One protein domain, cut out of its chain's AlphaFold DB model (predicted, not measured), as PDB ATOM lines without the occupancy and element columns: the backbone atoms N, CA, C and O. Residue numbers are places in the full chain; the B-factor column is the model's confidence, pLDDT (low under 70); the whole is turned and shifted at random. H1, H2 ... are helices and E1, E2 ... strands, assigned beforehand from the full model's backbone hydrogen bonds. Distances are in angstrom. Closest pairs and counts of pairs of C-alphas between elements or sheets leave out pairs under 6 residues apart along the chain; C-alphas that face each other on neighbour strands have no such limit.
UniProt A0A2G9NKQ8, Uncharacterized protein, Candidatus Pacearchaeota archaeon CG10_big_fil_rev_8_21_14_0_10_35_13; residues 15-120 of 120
ATOM      1  N   ARG A  15      43.140  10.245  51.092       94.38
ATOM      2  CA  ARG A  15      42.340   9.497  50.124       94.38
ATOM      3  C   ARG A  15      41.117   8.896  50.805       94.38
ATOM      4  O   ARG A  15      41.225   7.893  51.497       94.38
ATOM      5  N   TYR A  16      39.952   9.471  50.554       95.19
ATOM      6  CA  TYR A  16      38.690   9.042  51.151       95.19
ATOM      7  C   TYR A  16      37.896   8.168  50.190       95.19
ATOM      8  O   TYR A  16      37.946   8.371  48.973       95.19
ATOM      9  N   LYS A  17      37.104   7.234  50.726       95.44
ATOM     10  CA  LYS A  17      36.000   6.657  49.952       95.44
ATOM     11  C   LYS A  17      34.876   7.681  49.873       95.44
ATOM     12  O   LYS A  17      34.665   8.450  50.808       95.44
ATOM     13  N   VAL A  18      34.165   7.699  48.754       96.38
ATOM     14  CA  VAL A  18      33.130   8.700  48.484       96.38
ATOM     15  C   VAL A  18      31.948   8.079  47.747       96.38
ATOM     16  O   VAL A  18      32.133   7.186  46.914       96.38
ATOM     17  N   LEU A  19      30.747   8.566  48.058       97.50
ATOM     18  CA  LEU A  19      29.508   8.294  47.336       97.50
ATOM     19  C   LEU A  19      28.929   9.591  46.763       97.50
ATOM     20  O   LEU A  19      28.940  10.639  47.413       97.50
ATOM     21  N   GLN A  20      28.420   9.495  45.538       98.12
ATOM     22  CA  GLN A  20      27.789  10.572  44.788       98.12
ATOM     23  C   GLN A  20      26.297  10.297  44.667       98.12
ATOM     24  O   GLN A  20      25.890   9.307  44.051       98.12
ATOM     25  N   PHE A  21      25.481  11.206  45.186       97.50
ATOM     26  CA  PHE A  21      24.032  11.120  45.096       97.50
ATOM     27  C   PHE A  21      23.471  12.298  44.309       97.50
ATOM     28  O   PHE A  21      24.005  13.407  44.369       97.50
ATOM     29  N   TYR A  22      22.366  12.069  43.611       97.06
ATOM     30  CA  TYR A  22      21.430  13.141  43.293       97.06
ATOM     31  C   TYR A  22      20.274  13.074  44.277       97.06
ATOM     32  O   TYR A  22      19.705  12.004  44.461       97.06
ATOM     33  N   GLY A  23      19.962  14.192  44.924       94.50
ATOM     34  CA  GLY A  23      18.752  14.335  45.729       94.50
ATOM     35  C   GLY A  23      17.606  14.999  44.965       94.50
ATOM     36  O   GLY A  23      17.696  15.164  43.741       94.50
ATOM     37  N   PRO A  24      16.565  15.442  45.695       90.88
ATOM     38  CA  PRO A  24      15.501  16.277  45.151       90.88
ATOM     39  C   PRO A  24      16.046  17.438  44.307       90.88
ATOM     40  O   PRO A  24      17.125  17.972  44.581       90.88
ATOM     41  N   ASP A  25      15.316  17.800  43.251       89.75
ATOM     42  CA  ASP A  25      15.680  18.871  42.311       89.75
ATOM     43  C   ASP A  25      17.062  18.700  41.646       89.75
ATOM     44  O   ASP A  25      17.723  19.672  41.262       89.75
ATOM     45  N   ASN A  26      17.519  17.449  41.499       90.94
ATOM     46  CA  ASN A  26      18.839  17.094  40.971       90.94
ATOM     47  C   ASN A  26      19.996  17.758  41.738       90.94
ATOM     48  O   ASN A  26      21.020  18.117  41.148       90.94
ATOM     49  N   ALA A  27      19.856  17.951  43.053       94.50
ATOM     50  CA  ALA A  27      20.940  18.460  43.884       94.50
ATOM     51  C   ALA A  27      22.103  17.444  43.929       94.50
ATOM     52  O   ALA A  27      21.889  16.313  44.372       94.50
ATOM     53  N   PRO A  28      23.328  17.803  43.489       96.56
ATOM     54  CA  PRO A  28      24.471  16.900  43.549       96.56
ATOM     55  C   PRO A  28      25.009  16.864  44.982       96.56
ATOM     56  O   PRO A  28      25.643  17.812  45.441       96.56
ATOM     57  N   LEU A  29      24.738  15.772  45.693       96.69
ATOM     58  CA  LEU A  29      25.213  15.540  47.051       96.69
ATOM     59  C   LEU A  29      26.449  14.636  47.035       96.69
ATOM     60  O   LEU A  29      26.530  13.675  46.265       96.69
ATOM     61  N   LEU A  30      27.405  14.934  47.907       96.50
ATOM     62  CA  LEU A  30      28.648  14.190  48.059       96.50
ATOM     63  C   LEU A  30      28.864  13.843  49.534       96.50
ATOM     64  O   LEU A  30      28.755  14.710  50.408       96.50
ATOM     65  N   ARG A  31      29.160  12.572  49.814       95.75
ATOM     66  CA  ARG A  31      29.443  12.077  51.168       95.75
ATOM     67  C   ARG A  31      30.699  11.223  51.175       95.75
ATOM     68  O   ARG A  31      30.907  10.411  50.276       95.75
ATOM     69  N   PHE A  32      31.519  11.421  52.197       95.00
ATOM     70  CA  PHE A  32      32.813  10.771  52.362       95.00
ATOM     71  C   PHE A  32      32.773   9.768  53.506       95.00
ATOM     72  O   PHE A  32      31.888   9.809  54.360       95.00
ATOM     73  N   SER A  33      33.752   8.871  53.536       92.50
ATOM     74  CA  SER A  33      34.054   8.125  54.747       92.50
ATOM     75  C   SER A  33      34.517   9.055  55.867       92.50
ATOM     76  O   SER A  33      35.190  10.048  55.608       92.50
ATOM     77  N   HIS A  34      34.192   8.695  57.111       79.44
ATOM     78  CA  HIS A  34      34.659   9.422  58.296       79.44
ATOM     79  C   HIS A  34      36.186   9.352  58.443       79.44
ATOM     80  O   HIS A  34      36.816  10.355  58.756       79.44
ATOM     81  N   ASP A  35      36.775   8.190  58.140       76.75
ATOM     82  CA  ASP A  35      38.218   7.959  58.190       76.75
ATOM     83  C   ASP A  35      38.796   7.630  56.808       76.75
ATOM     84  O   ASP A  35      38.142   7.015  55.953       76.75
ATOM     85  N   VAL A  36      40.067   7.993  56.619       71.81
ATOM     86  CA  VAL A  36      40.856   7.762  55.395       71.81
ATOM     87  C   VAL A  36      41.119   6.264  55.159       71.81
ATOM     88  O   VAL A  36      41.166   5.810  54.019       71.81
ATOM     89  N   SER A  37      41.288   5.475  56.225       63.06
ATOM     90  CA  SER A  37      41.811   4.099  56.160       63.06
ATOM     91  C   SER A  37      40.765   2.987  56.310       63.06
ATOM     92  O   SER A  37      41.007   1.875  55.844       63.06
ATOM     93  N   SER A  38      39.616   3.254  56.936       60.84
ATOM     94  CA  SER A  38      38.648   2.218  57.350       60.84
ATOM     95  C   SER A  38      37.255   2.367  56.736       60.84
ATOM     96  O   SER A  38      36.418   1.474  56.872       60.84
ATOM     97  N   GLY A  39      36.987   3.477  56.043       67.12
ATOM     98  CA  GLY A  39      35.676   3.730  55.463       67.12
ATOM     99  C   GLY A  39      35.258   2.646  54.478       67.12
ATOM    100  O   GLY A  39      36.026   2.298  53.586       67.12
ATOM    101  N   ASN A  40      34.028   2.148  54.581       87.69
ATOM    102  CA  ASN A  40      33.389   1.325  53.554       87.69
ATOM    103  C   ASN A  40      32.258   2.107  52.896       87.69
ATOM    104  O   ASN A  40      31.563   2.866  53.566       87.69
ATOM    105  N   HIS A  41      32.061   1.920  51.586       94.19
ATOM    106  CA  HIS A  41      30.988   2.600  50.855       94.19
ATOM    107  C   HIS A  41      29.618   2.332  51.496       94.19
ATOM    108  O   HIS A  41      28.841   3.263  51.658       94.19
ATOM    109  N   SER A  42      29.372   1.112  51.980       94.31
ATOM    110  CA  SER A  42      28.146   0.757  52.708       94.31
ATOM    111  C   SER A  42      27.927   1.586  53.973       94.31
ATOM    112  O   SER A  42      26.809   2.009  54.244       94.31
ATOM    113  N   THR A  43      28.988   1.876  54.731       93.44
ATOM    114  CA  THR A  43      28.907   2.726  55.930       93.44
ATOM    115  C   THR A  43      28.560   4.168  55.564       93.44
ATOM    116  O   THR A  43      27.775   4.796  56.263       93.44
ATOM    117  N   ILE A  44      29.091   4.674  54.444       95.31
ATOM    118  CA  ILE A  44      28.738   6.006  53.927       95.31
ATOM    119  C   ILE A  44      27.253   6.044  53.545       95.31
ATOM    120  O   ILE A  44      26.570   7.008  53.871       95.31
ATOM    121  N   LEU A  45      26.743   5.000  52.882       95.75
ATOM    122  CA  LEU A  45      25.334   4.923  52.490       95.75
ATOM    123  C   LEU A  45      24.406   4.856  53.706       95.75
ATOM    124  O   LEU A  45      23.396   5.547  53.723       95.75
ATOM    125  N   LEU A  46      24.750   4.063  54.720       95.06
ATOM    126  CA  LEU A  46      23.963   3.967  55.951       95.06
ATOM    127  C   LEU A  46      23.955   5.292  56.724       95.06
ATOM    128  O   LEU A  46      22.894   5.728  57.151       95.06
ATOM    129  N   GLY A  47      25.105   5.965  56.839       93.62
ATOM    130  CA  GLY A  47      25.182   7.290  57.459       93.62
ATOM    131  C   GLY A  47      24.390   8.348  56.688       93.62
ATOM    132  O   GLY A  47      23.694   9.155  57.290       93.62
ATOM    133  N   PHE A  48      24.431   8.305  55.352       94.25
ATOM    134  CA  PHE A  48      23.579   9.141  54.506       94.25
ATOM    135  C   PHE A  48      22.093   8.851  54.753       94.25
ATOM    136  O   PHE A  48      21.300   9.766  54.937       94.25
ATOM    137  N   ALA A  49      21.700   7.580  54.770       94.81
ATOM    138  CA  ALA A  49      20.309   7.200  54.957       94.81
ATOM    139  C   ALA A  49      19.773   7.645  56.329       94.81
ATOM    140  O   ALA A  49      18.681   8.202  56.393       94.81
ATOM    141  N   ASP A  50      20.573   7.504  57.388       93.31
ATOM    142  CA  ASP A  50      20.267   8.023  58.726       93.31
ATOM    143  C   ASP A  50      20.151   9.562  58.736       93.31
ATOM    144  O   ASP A  50      19.145  10.097  59.199       93.31
ATOM    145  N   GLU A  51      21.107  10.276  58.118       90.88
ATOM    146  CA  GLU A  51      21.098  11.748  57.981       90.88
ATOM    147  C   GLU A  51      19.801  12.264  57.329       90.88
ATOM    148  O   GLU A  51      19.282  13.315  57.716       90.88
ATOM    149  N   PHE A  52      19.267  11.526  56.352       90.88
ATOM    150  CA  PHE A  52      18.098  11.922  55.562       90.88
ATOM    151  C   PHE A  52      16.798  11.200  55.933       90.88
ATOM    152  O   PHE A  52      15.781  11.423  55.272       90.88
ATOM    153  N   GLY A  53      16.801  10.357  56.970       92.00
ATOM    154  CA  GLY A  53      15.630   9.579  57.387       92.00
ATOM    155  C   GLY A  53      15.128   8.597  56.321       92.00
ATOM    156  O   GLY A  53      13.928   8.335  56.238       92.00
ATOM    157  N   VAL A  54      16.025   8.083  55.479       93.38
ATOM    158  CA  VAL A  54      15.720   7.086  54.450       93.38
ATOM    159  C   VAL A  54      15.894   5.692  55.042       93.38
ATOM    160  O   VAL A  54      16.942   5.361  55.587       93.38
ATOM    161  N   VAL A  55      14.882   4.840  54.906       94.06
ATOM    162  CA  VAL A  55      14.982   3.435  55.319       94.06
ATOM    163  C   VAL A  55      15.681   2.650  54.213       94.06
ATOM    164  O   VAL A  55      15.147   2.516  53.114       94.06
ATOM    165  N   THR A  56      16.880   2.140  54.487       95.38
ATOM    166  CA  THR A  56      17.630   1.323  53.523       95.38
ATOM    167  C   THR A  56      17.028  -0.064  53.367       95.38
ATOM    168  O   THR A  56      16.597  -0.681  54.343       95.38
ATOM    169  N   THR A  57      17.094  -0.591  52.152       95.44
ATOM    170  CA  THR A  57      16.886  -2.013  51.872       95.44
ATOM    171  C   THR A  57      18.232  -2.725  51.789       95.44
ATOM    172  O   THR A  57      19.285  -2.086  51.785       95.44
ATOM    173  N   TYR A  58      18.210  -4.052  51.737       95.19
ATOM    174  CA  TYR A  58      19.399  -4.881  51.574       95.19
ATOM    175  C   TYR A  58      19.155  -5.850  50.425       95.19
ATOM    176  O   TYR A  58      18.028  -6.318  50.251       95.19
ATOM    177  N   ASP A  59      20.186  -6.121  49.630       91.44
ATOM    178  CA  ASP A  59      20.124  -7.198  48.644       91.44
ATOM    179  C   ASP A  59      20.461  -8.565  49.249       91.44
ATOM    180  O   ASP A  59      20.718  -8.688  50.448       91.44
ATOM    181  N   ASP A  60      20.459  -9.590  48.400       91.75
ATOM    182  CA  ASP A  60      20.712 -10.978  48.793       91.75
ATOM    183  C   ASP A  60      22.121 -11.192  49.386       91.75
ATOM    184  O   ASP A  60      22.348 -12.165  50.104       91.75
ATOM    185  N   GLU A  61      23.063 -10.275  49.132       89.69
ATOM    186  CA  GLU A  61      24.422 -10.289  49.687       89.69
ATOM    187  C   GLU A  61      24.543  -9.468  50.985       89.69
ATOM    188  O   GLU A  61      25.618  -9.385  51.585       89.69
ATOM    189  N   GLY A  62      23.447  -8.858  51.450       92.31
ATOM    190  CA  GLY A  62      23.427  -7.998  52.629       92.31
ATOM    191  C   GLY A  62      24.028  -6.611  52.388       92.31
ATOM    192  O   GLY A  62      24.399  -5.927  53.348       92.31
ATOM    193  N   ILE A  63      24.139  -6.165  51.132       93.56
ATOM    194  CA  ILE A  63      24.641  -4.833  50.788       93.56
ATOM    195  C   ILE A  63      23.488  -3.827  50.897       93.56
ATOM    196  O   ILE A  63      22.450  -4.012  50.253       93.56
ATOM    197  N   PRO A  64      23.641  -2.737  51.676       96.06
ATOM    198  CA  PRO A  64      22.575  -1.763  51.842       96.06
ATOM    199  C   PRO A  64      22.395  -0.926  50.571       96.06
ATOM    200  O   PRO A  64      23.374  -0.467  49.968       96.06
ATOM    201  N   LYS A  65      21.136  -0.686  50.205       95.75
ATOM    202  CA  LYS A  65      20.695   0.095  49.047       95.75
ATOM    203  C   LYS A  65      19.663   1.136  49.470       95.75
ATOM    204  O   LYS A  65      18.994   1.008  50.496       95.75
ATOM    205  N   LEU A  66      19.545   2.182  48.658       95.38
ATOM    206  CA  LEU A  66      18.387   3.066  48.730       95.38
ATOM    207  C   LEU A  66      17.192   2.341  48.090       95.38
ATOM    208  O   LEU A  66      17.400   1.641  47.095       95.38
ATOM    209  N   PRO A  67      15.976   2.473  48.643       93.88
ATOM    210  CA  PRO A  67      14.786   1.885  48.041       93.88
ATOM    211  C   PRO A  67      14.477   2.549  46.690       93.88
ATOM    212  O   PRO A  67      14.876   3.689  46.448       93.88
ATOM    213  N   ASP A  68      13.766   1.847  45.806       89.75
ATOM    214  CA  ASP A  68      13.501   2.322  44.437       89.75
ATOM    215  C   ASP A  68      12.654   3.609  44.390       89.75
ATOM    216  O   ASP A  68      12.747   4.382  43.438       89.75
ATOM    217  N   ASP A  69      11.847   3.858  45.423       92.00
ATOM    218  CA  ASP A  69      11.031   5.063  45.608       92.00
ATOM    219  C   ASP A  69      11.755   6.177  46.388       92.00
ATOM    220  O   ASP A  69      11.171   7.225  46.678       92.00
ATOM    221  N   SER A  70      13.040   5.983  46.706       94.00
ATOM    222  CA  SER A  70      13.874   6.992  47.353       94.00
ATOM    223  C   SER A  70      13.938   8.270  46.506       94.00
ATOM    224  O   SER A  70      14.239   8.212  45.311       94.00
ATOM    225  N   PRO A  71      13.790   9.462  47.115       94.31
ATOM    226  CA  PRO A  71      14.020  10.728  46.419       94.31
ATOM    227  C   PRO A  71      15.510  10.981  46.121       94.31
ATOM    228  O   PRO A  71      15.864  11.999  45.522       94.31
ATOM    229  N   TYR A  72      16.389  10.077  46.560       96.06
ATOM    230  CA  TYR A  72      17.826  10.114  46.339       96.06
ATOM    231  C   TYR A  72      18.280   8.942  45.477       96.06
ATOM    232  O   TYR A  72      17.878   7.801  45.702       96.06
ATOM    233  N   VAL A  73      19.199   9.215  44.554       96.12
ATOM    234  CA  VAL A  73      19.763   8.231  43.628       96.12
ATOM    235  C   VAL A  73      21.270   8.164  43.806       96.12
ATOM    236  O   VAL A  73      21.969   9.155  43.583       96.12
ATOM    237  N   LEU A  74      21.789   6.981  44.142       97.06
ATOM    238  CA  LEU A  74      23.225   6.713  44.114       97.06
ATOM    239  C   LEU A  74      23.706   6.644  42.657       97.06
ATOM    240  O   LEU A  74      23.375   5.717  41.918       97.06
ATOM    241  N   CYS A  75      24.502   7.624  42.237       96.94
ATOM    242  CA  CYS A  75      24.938   7.768  40.848       96.94
ATOM    243  C   CYS A  75      26.435   7.513  40.633       96.94
ATOM    244  O   CYS A  75      26.851   7.330  39.491       96.94
ATOM    245  N   GLY A  76      27.227   7.445  41.703       97.75
ATOM    246  CA  GLY A  76      28.638   7.095  41.614       97.75
ATOM    247  C   GLY A  76      29.254   6.742  42.960       97.75
ATOM    248  O   GLY A  76      28.768   7.150  44.014       97.75
ATOM    249  N   ALA A  77      30.316   5.948  42.917       97.50
ATOM    250  CA  ALA A  77      31.023   5.473  44.095       97.50
ATOM    251  C   ALA A  77      32.501   5.255  43.758       97.50
ATOM    252  O   ALA A  77      32.839   4.740  42.696       97.50
ATOM    253  N   GLY A  78      33.403   5.657  44.647       96.56
ATOM    254  CA  GLY A  78      34.832   5.536  44.375       96.56
ATOM    255  C   GLY A  78      35.682   6.188  45.447       96.56
ATOM    256  O   GLY A  78      35.382   6.067  46.638       96.56
ATOM    257  N   PHE A  79      36.732   6.876  45.015       95.88
ATOM    258  CA  PHE A  79      37.707   7.531  45.874       95.88
ATOM    259  C   PHE A  79      37.844   9.011  45.532       95.88
ATOM    260  O   PHE A  79      37.639   9.422  44.391       95.88
ATOM    261  N   CYS A  80      38.261   9.791  46.520       96.31
ATOM    262  CA  CYS A  80      38.654  11.179  46.362       96.31
ATOM    263  C   CYS A  80      39.989  11.414  47.063       96.31
ATOM    264  O   CYS A  80      40.090  11.193  48.269       96.31
ATOM    265  N   ASN A  81      40.992  11.887  46.326       96.19
ATOM    266  CA  ASN A  81      42.181  12.481  46.932       96.19
ATOM    267  C   ASN A  81      41.851  13.941  47.254       96.19
ATOM    268  O   ASN A  81      41.592  14.729  46.341       96.19
ATOM    269  N   LEU A  82      41.787  14.266  48.540       95.88
ATOM    270  CA  LEU A  82      41.352  15.559  49.050       95.88
ATOM    271  C   LEU A  82      42.544  16.360  49.566       95.88
ATOM    272  O   LEU A  82      43.295  15.851  50.389       95.88
ATOM    273  N   PHE A  83      42.645  17.618  49.140       95.88
ATOM    274  CA  PHE A  83      43.673  18.578  49.543       95.88
ATOM    275  C   PHE A  83      42.985  19.858  50.060       95.88
ATOM    276  O   PHE A  83      42.745  20.785  49.273       95.88
ATOM    277  N   PRO A  84      42.605  19.918  51.353       92.75
ATOM    278  CA  PRO A  84      41.806  21.016  51.905       92.75
ATOM    279  C   PRO A  84      42.473  22.392  51.797       92.75
ATOM    280  O   PRO A  84      41.825  23.351  51.378       92.75
ATOM    281  N   GLU A  85      43.777  22.491  52.083       92.00
ATOM    282  CA  GLU A  85      44.530  23.755  51.991       92.00
ATOM    283  C   GLU A  85      44.516  24.332  50.567       92.00
ATOM    284  O   GLU A  85      44.318  25.530  50.361       92.00
ATOM    285  N   GLY A  86      44.652  23.460  49.562       92.38
ATOM    286  CA  GLY A  86      44.610  23.821  48.144       92.38
ATOM    287  C   GLY A  86      43.202  23.889  47.543       92.38
ATOM    288  O   GLY A  86      43.088  24.107  46.326       92.38
ATOM    289  N   ARG A  87      42.163  23.657  48.365       94.81
ATOM    290  CA  ARG A  87      40.746  23.503  47.988       94.81
ATOM    291  C   ARG A  87      40.580  22.676  46.717       94.81
ATOM    292  O   ARG A  87      39.977  23.114  45.732       94.81
ATOM    293  N   MET A  88      41.197  21.502  46.713       96.88
ATOM    294  CA  MET A  88      41.252  20.618  45.556       96.88
ATOM    295  C   MET A  88      40.776  19.216  45.924       96.88
ATOM    296  O   MET A  88      41.152  18.675  46.962       96.88
ATOM    297  N   ALA A  89      39.967  18.626  45.051       97.44
ATOM    298  CA  ALA A  89      39.471  17.265  45.179       97.44
ATOM    299  C   ALA A  89      39.604  16.548  43.832       97.44
ATOM    300  O   ALA A  89      39.193  17.087  42.805       97.44
ATOM    301  N   ILE A  90      40.197  15.353  43.843       97.81
ATOM    302  CA  ILE A  90      40.429  14.541  42.643       97.81
ATOM    303  C   ILE A  90      39.699  13.211  42.796       97.81
ATOM    304  O   ILE A  90      40.092  12.375  43.617       97.81
ATOM    305  N   PHE A  91      38.665  13.000  41.991       97.75
ATOM    306  CA  PHE A  91      37.780  11.846  42.051       97.75
ATOM    307  C   PHE A  91      38.224  10.746  41.084       97.75
ATOM    308  O   PHE A  91      38.556  10.998  39.929       97.75
ATOM    309  N   ASN A  92      38.254   9.495  41.546       96.94
ATOM    310  CA  ASN A  92      38.658   8.361  40.715       96.94
ATOM    311  C   ASN A  92      38.124   7.014  41.219       96.94
ATOM    312  O   ASN A  92      37.633   6.881  42.340       96.94
ATOM    313  N   GLY A  93      38.296   5.993  40.383       95.88
ATOM    314  CA  GLY A  93      38.040   4.601  40.731       95.88
ATOM    315  C   GLY A  93      36.563   4.215  40.721       95.88
ATOM    316  O   GLY A  93      35.702   4.939  40.218       95.88
ATOM    317  N   CYS A  94      36.300   3.030  41.263       96.12
ATOM    318  CA  CYS A  94      34.979   2.430  41.365       96.12
ATOM    319  C   CYS A  94      34.803   1.738  42.715       96.12
ATOM    320  O   CYS A  94      35.777   1.392  43.392       96.12
ATOM    321  N   SER A  95      33.549   1.548  43.103       95.19
ATOM    322  CA  SER A  95      33.171   0.645  44.180       95.19
ATOM    323  C   SER A  95      32.790  -0.701  43.587       95.19
ATOM    324  O   SER A  95      31.843  -0.770  42.806       95.19
ATOM    325  N   SER A  96      33.483  -1.768  43.985       91.81
ATOM    326  CA  SER A  96      33.079  -3.139  43.655       91.81
ATOM    327  C   SER A  96      31.764  -3.524  44.334       91.81
ATOM    328  O   SER A  96      30.966  -4.233  43.744       91.81
ATOM    329  N   THR A  97      31.506  -3.006  45.539       92.06
ATOM    330  CA  THR A  97      30.266  -3.237  46.300       92.06
ATOM    331  C   THR A  97      29.023  -2.744  45.561       92.06
ATOM    332  O   THR A  97      27.963  -3.342  45.672       92.06
ATOM    333  N   TYR A  98      29.142  -1.646  44.814       93.69
ATOM    334  CA  TYR A  98      28.011  -1.023  44.122       93.69
ATOM    335  C   TYR A  98      28.086  -1.136  42.598       93.69
ATOM    336  O   TYR A  98      27.239  -0.553  41.922       93.69
ATOM    337  N   ASP A  99      29.108  -1.828  42.085       93.19
ATOM    338  CA  ASP A  99      29.468  -1.921  40.666       93.19
ATOM    339  C   ASP A  99      29.324  -0.579  39.926       93.19
ATOM    340  O   ASP A  99      28.631  -0.428  38.919       93.19
ATOM    341  N   ARG A 100      29.907   0.474  40.512       94.75
ATOM    342  CA  ARG A 100      29.726   1.842  40.016       94.75
ATOM    343  C   ARG A 100      30.994   2.657  40.180       94.75
ATOM    344  O   ARG A 100      31.635   2.613  41.228       94.75
ATOM    345  N   GLY A 101      31.347   3.395  39.131       97.56
ATOM    346  CA  GLY A 101      32.454   4.350  39.117       97.56
ATOM    347  C   GLY A 101      32.042   5.742  39.581       97.56
ATOM    348  O   GLY A 101      30.858   6.031  39.755       97.56
ATOM    349  N   ILE A 102      33.025   6.628  39.727       98.25
ATOM    350  CA  ILE A 102      32.764   8.067  39.817       98.25
ATOM    351  C   ILE A 102      32.051   8.541  38.543       98.25
ATOM    352  O   ILE A 102      32.494   8.263  37.432       98.25
ATOM    353  N   SER A 103      30.966   9.293  38.713       98.12
ATOM    354  CA  SER A 103      30.197   9.940  37.653       98.12
ATOM    355  C   SER A 103      30.809  11.300  37.292       98.12
ATOM    356  O   SER A 103      30.710  12.241  38.089       98.12
ATOM    357  N   PRO A 104      31.383  11.472  36.082       96.88
ATOM    358  CA  PRO A 104      31.960  12.751  35.660       96.88
ATOM    359  C   PRO A 104      30.905  13.854  35.535       96.88
ATOM    360  O   PRO A 104      31.174  15.022  35.813       96.88
ATOM    361  N   LYS A 105      29.675  13.482  35.152       97.31
ATOM    362  CA  LYS A 105      28.541  14.410  35.111       97.31
ATOM    363  C   LYS A 105      28.256  14.979  36.499       97.31
ATOM    364  O   LYS A 105      28.103  16.187  36.624       97.31
ATOM    365  N   HIS A 106      28.225  14.128  37.528       97.69
ATOM    366  CA  HIS A 106      27.998  14.573  38.906       97.69
ATOM    367  C   HIS A 106      29.103  15.510  39.392       97.69
ATOM    368  O   HIS A 106      28.788  16.562  39.935       97.69
ATOM    369  N   VAL A 107      30.376  15.204  39.109       97.31
ATOM    370  CA  VAL A 107      31.500  16.100  39.446       97.31
ATOM    371  C   VAL A 107      31.338  17.470  38.779       97.31
ATOM    372  O   VAL A 107      31.501  18.494  39.438       97.31
ATOM    373  N   LYS A 108      30.959  17.509  37.494       96.44
ATOM    374  CA  LYS A 108      30.710  18.761  36.761       96.44
ATOM    375  C   LYS A 108      29.538  19.555  37.348       96.44
ATOM    376  O   LYS A 108      29.655  20.764  37.550       96.44
ATOM    377  N   ASP A 109      28.427  18.880  37.626       96.44
ATOM    378  CA  ASP A 109      27.228  19.506  38.182       96.44
ATOM    379  C   ASP A 109      27.516  20.035  39.601       96.44
ATOM    380  O   ASP A 109      27.116  21.152  39.937       96.44
ATOM    381  N   LEU A 110      28.303  19.307  40.401       95.88
ATOM    382  CA  LEU A 110      28.771  19.743  41.714       95.88
ATOM    383  C   LEU A 110      29.709  20.955  41.625       95.88
ATOM    384  O   LEU A 110      29.496  21.939  42.331       95.88
ATOM    385  N   ALA A 111      30.696  20.928  40.726       94.56
ATOM    386  CA  ALA A 111      31.667  22.011  40.535       94.56
ATOM    387  C   ALA A 111      31.002  23.358  40.211       94.56
ATOM    388  O   ALA A 111      31.505  24.407  40.600       94.56
ATOM    389  N   SER A 112      29.841  23.338  39.548       93.44
ATOM    390  CA  SER A 112      29.060  24.550  39.272       93.44
ATOM    391  C   SER A 112      28.433  25.195  40.518       93.44
ATOM    392  O   SER A 112      28.011  26.348  40.458       93.44
ATOM    393  N   ARG A 113      28.367  24.467  41.644       93.06
ATOM    394  CA  ARG A 113      27.668  24.876  42.874       93.06
ATOM    395  C   ARG A 113      28.588  25.076  44.081       93.06
ATOM    396  O   ARG A 113      28.267  25.891  44.940       93.06
ATOM    397  N   VAL A 114      29.721  24.371  44.171       91.75
ATOM    398  CA  VAL A 114      30.710  24.579  45.250       91.75
ATOM    399  C   VAL A 114      31.774  25.595  44.843       91.75
ATOM    400  O   VAL A 114      32.793  25.273  44.236       91.75
ATOM    401  N   THR A 115      31.548  26.852  45.218       86.69
ATOM    402  CA  THR A 115      32.476  27.952  44.937       86.69
ATOM    403  C   THR A 115      33.803  27.790  45.676       86.69
ATOM    404  O   THR A 115      33.830  27.494  46.871       86.69
ATOM    405  N   GLY A 116      34.911  28.062  44.987       89.00
ATOM    406  CA  GLY A 116      36.247  28.094  45.587       89.00
ATOM    407  C   GLY A 116      36.925  26.732  45.733       89.00
ATOM    408  O   GLY A 116      38.048  26.703  46.230       89.00
ATOM    409  N   TRP A 117      36.287  25.648  45.284       94.88
ATOM    410  CA  TRP A 117      36.894  24.323  45.158       94.88
ATOM    411  C   TRP A 117      37.172  23.983  43.694       94.88
ATOM    412  O   TRP A 117      36.368  24.274  42.810       94.88
ATOM    413  N   ARG A 118      38.311  23.341  43.437       95.94
ATOM    414  CA  ARG A 118      38.655  22.762  42.134       95.94
ATOM    415  C   ARG A 118      38.410  21.262  42.187       95.94
ATOM    416  O   ARG A 118      39.040  20.568  42.987       95.94
ATOM    417  N   LEU A 119      37.488  20.788  41.357       96.44
ATOM    418  CA  LEU A 119      37.095  19.384  41.289       96.44
ATOM    419  C   LEU A 119      37.597  18.777  39.977       96.44
ATOM    420  O   LEU A 119      37.375  19.372  38.919       96.44
ATOM    421  N   PHE A 120      38.253  17.620  40.062       91.75
ATOM    422  CA  PHE A 120      38.832  16.889  38.932       91.75
ATOM    423  C   PHE A 120      38.328  15.452  38.886       91.75
ATOM    424  O   PHE A 120      38.234  14.839  39.975       91.75
TER     425      PHE A 120
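What this domain is: This is residues 15 to 120 of the 120 residues of an uncharacterized protein of Candidatus Pacearchaeota archaeon CG10_big_fil_rev_8_21_14_0_10_35_13 (UniProt A0A2G9NKQ8). A strongly twisted, curled sheet of four strands has the helix H1 over one face and the short helix H2 on the other. The loop of residues 53 to 72 makes one end of the longest axis, and the turn of the hairpin E3 and E4 makes the other. The 106 printed residues hold E1, E2, H1, E3, E4 and H2 in that order; the sheet runs E2, E1, E3, E4, antiparallel throughout. The class is mixed, with 49 residues in named elements, under half; the whole is compact, radius of gyration of the C-alphas 13.4 A, spanning 41 by 33 by 22 A.

Where its parts are: E1, residues 15 to 22, begins at C-alpha 15 (42.340, 9.497, 50.124) and measures 22.3 A. E2 is residues 28 to 32, H1 residues 41 to 52, 16.6 A. E3, residues 73 to 83, measures 26.7 A and bends by 67 degrees at residue 78. E4 is residues 88 to 92; H2, residues 104 to 111, ends at C-alpha 111 (31.667, 22.011, 40.535).

How they stand to each other: In the hairpin E1 and E2, N 21 and O 29 are 2.9 A apart. Between E1 and E3, N 18 and O 78 are 2.9 A apart; between E3 and E4, N 81 and O 90, 2.9 A. E2, H1, E3 form a split strand-helix-strand unit, E1 between its same-way strands, with a right-handed crossover. H1, height 9.5 A over the sheet, runs slantwise, 48 degrees to E2 on the local plane; the closest C-alphas of E2 and H1, Phe 32 and Ile 44, are 6.5 A apart. H2 is on the opposite face, height 7.1 A, giving three layers, helices on both faces; its closest C-alphas with E2, Pro 28 and Leu 110, are 5.5 A apart. In H1 and H2 every O i to N i+4 pair is within hydrogen-bond range.

The domain as a whole: The farthest C-alphas, Asp 60 and Glu 85, are 42.2 A apart. The printed part has no cut; the links H1 to E3 and E4 to H2 are long. Residues 37 to 39 have pLDDT under 70.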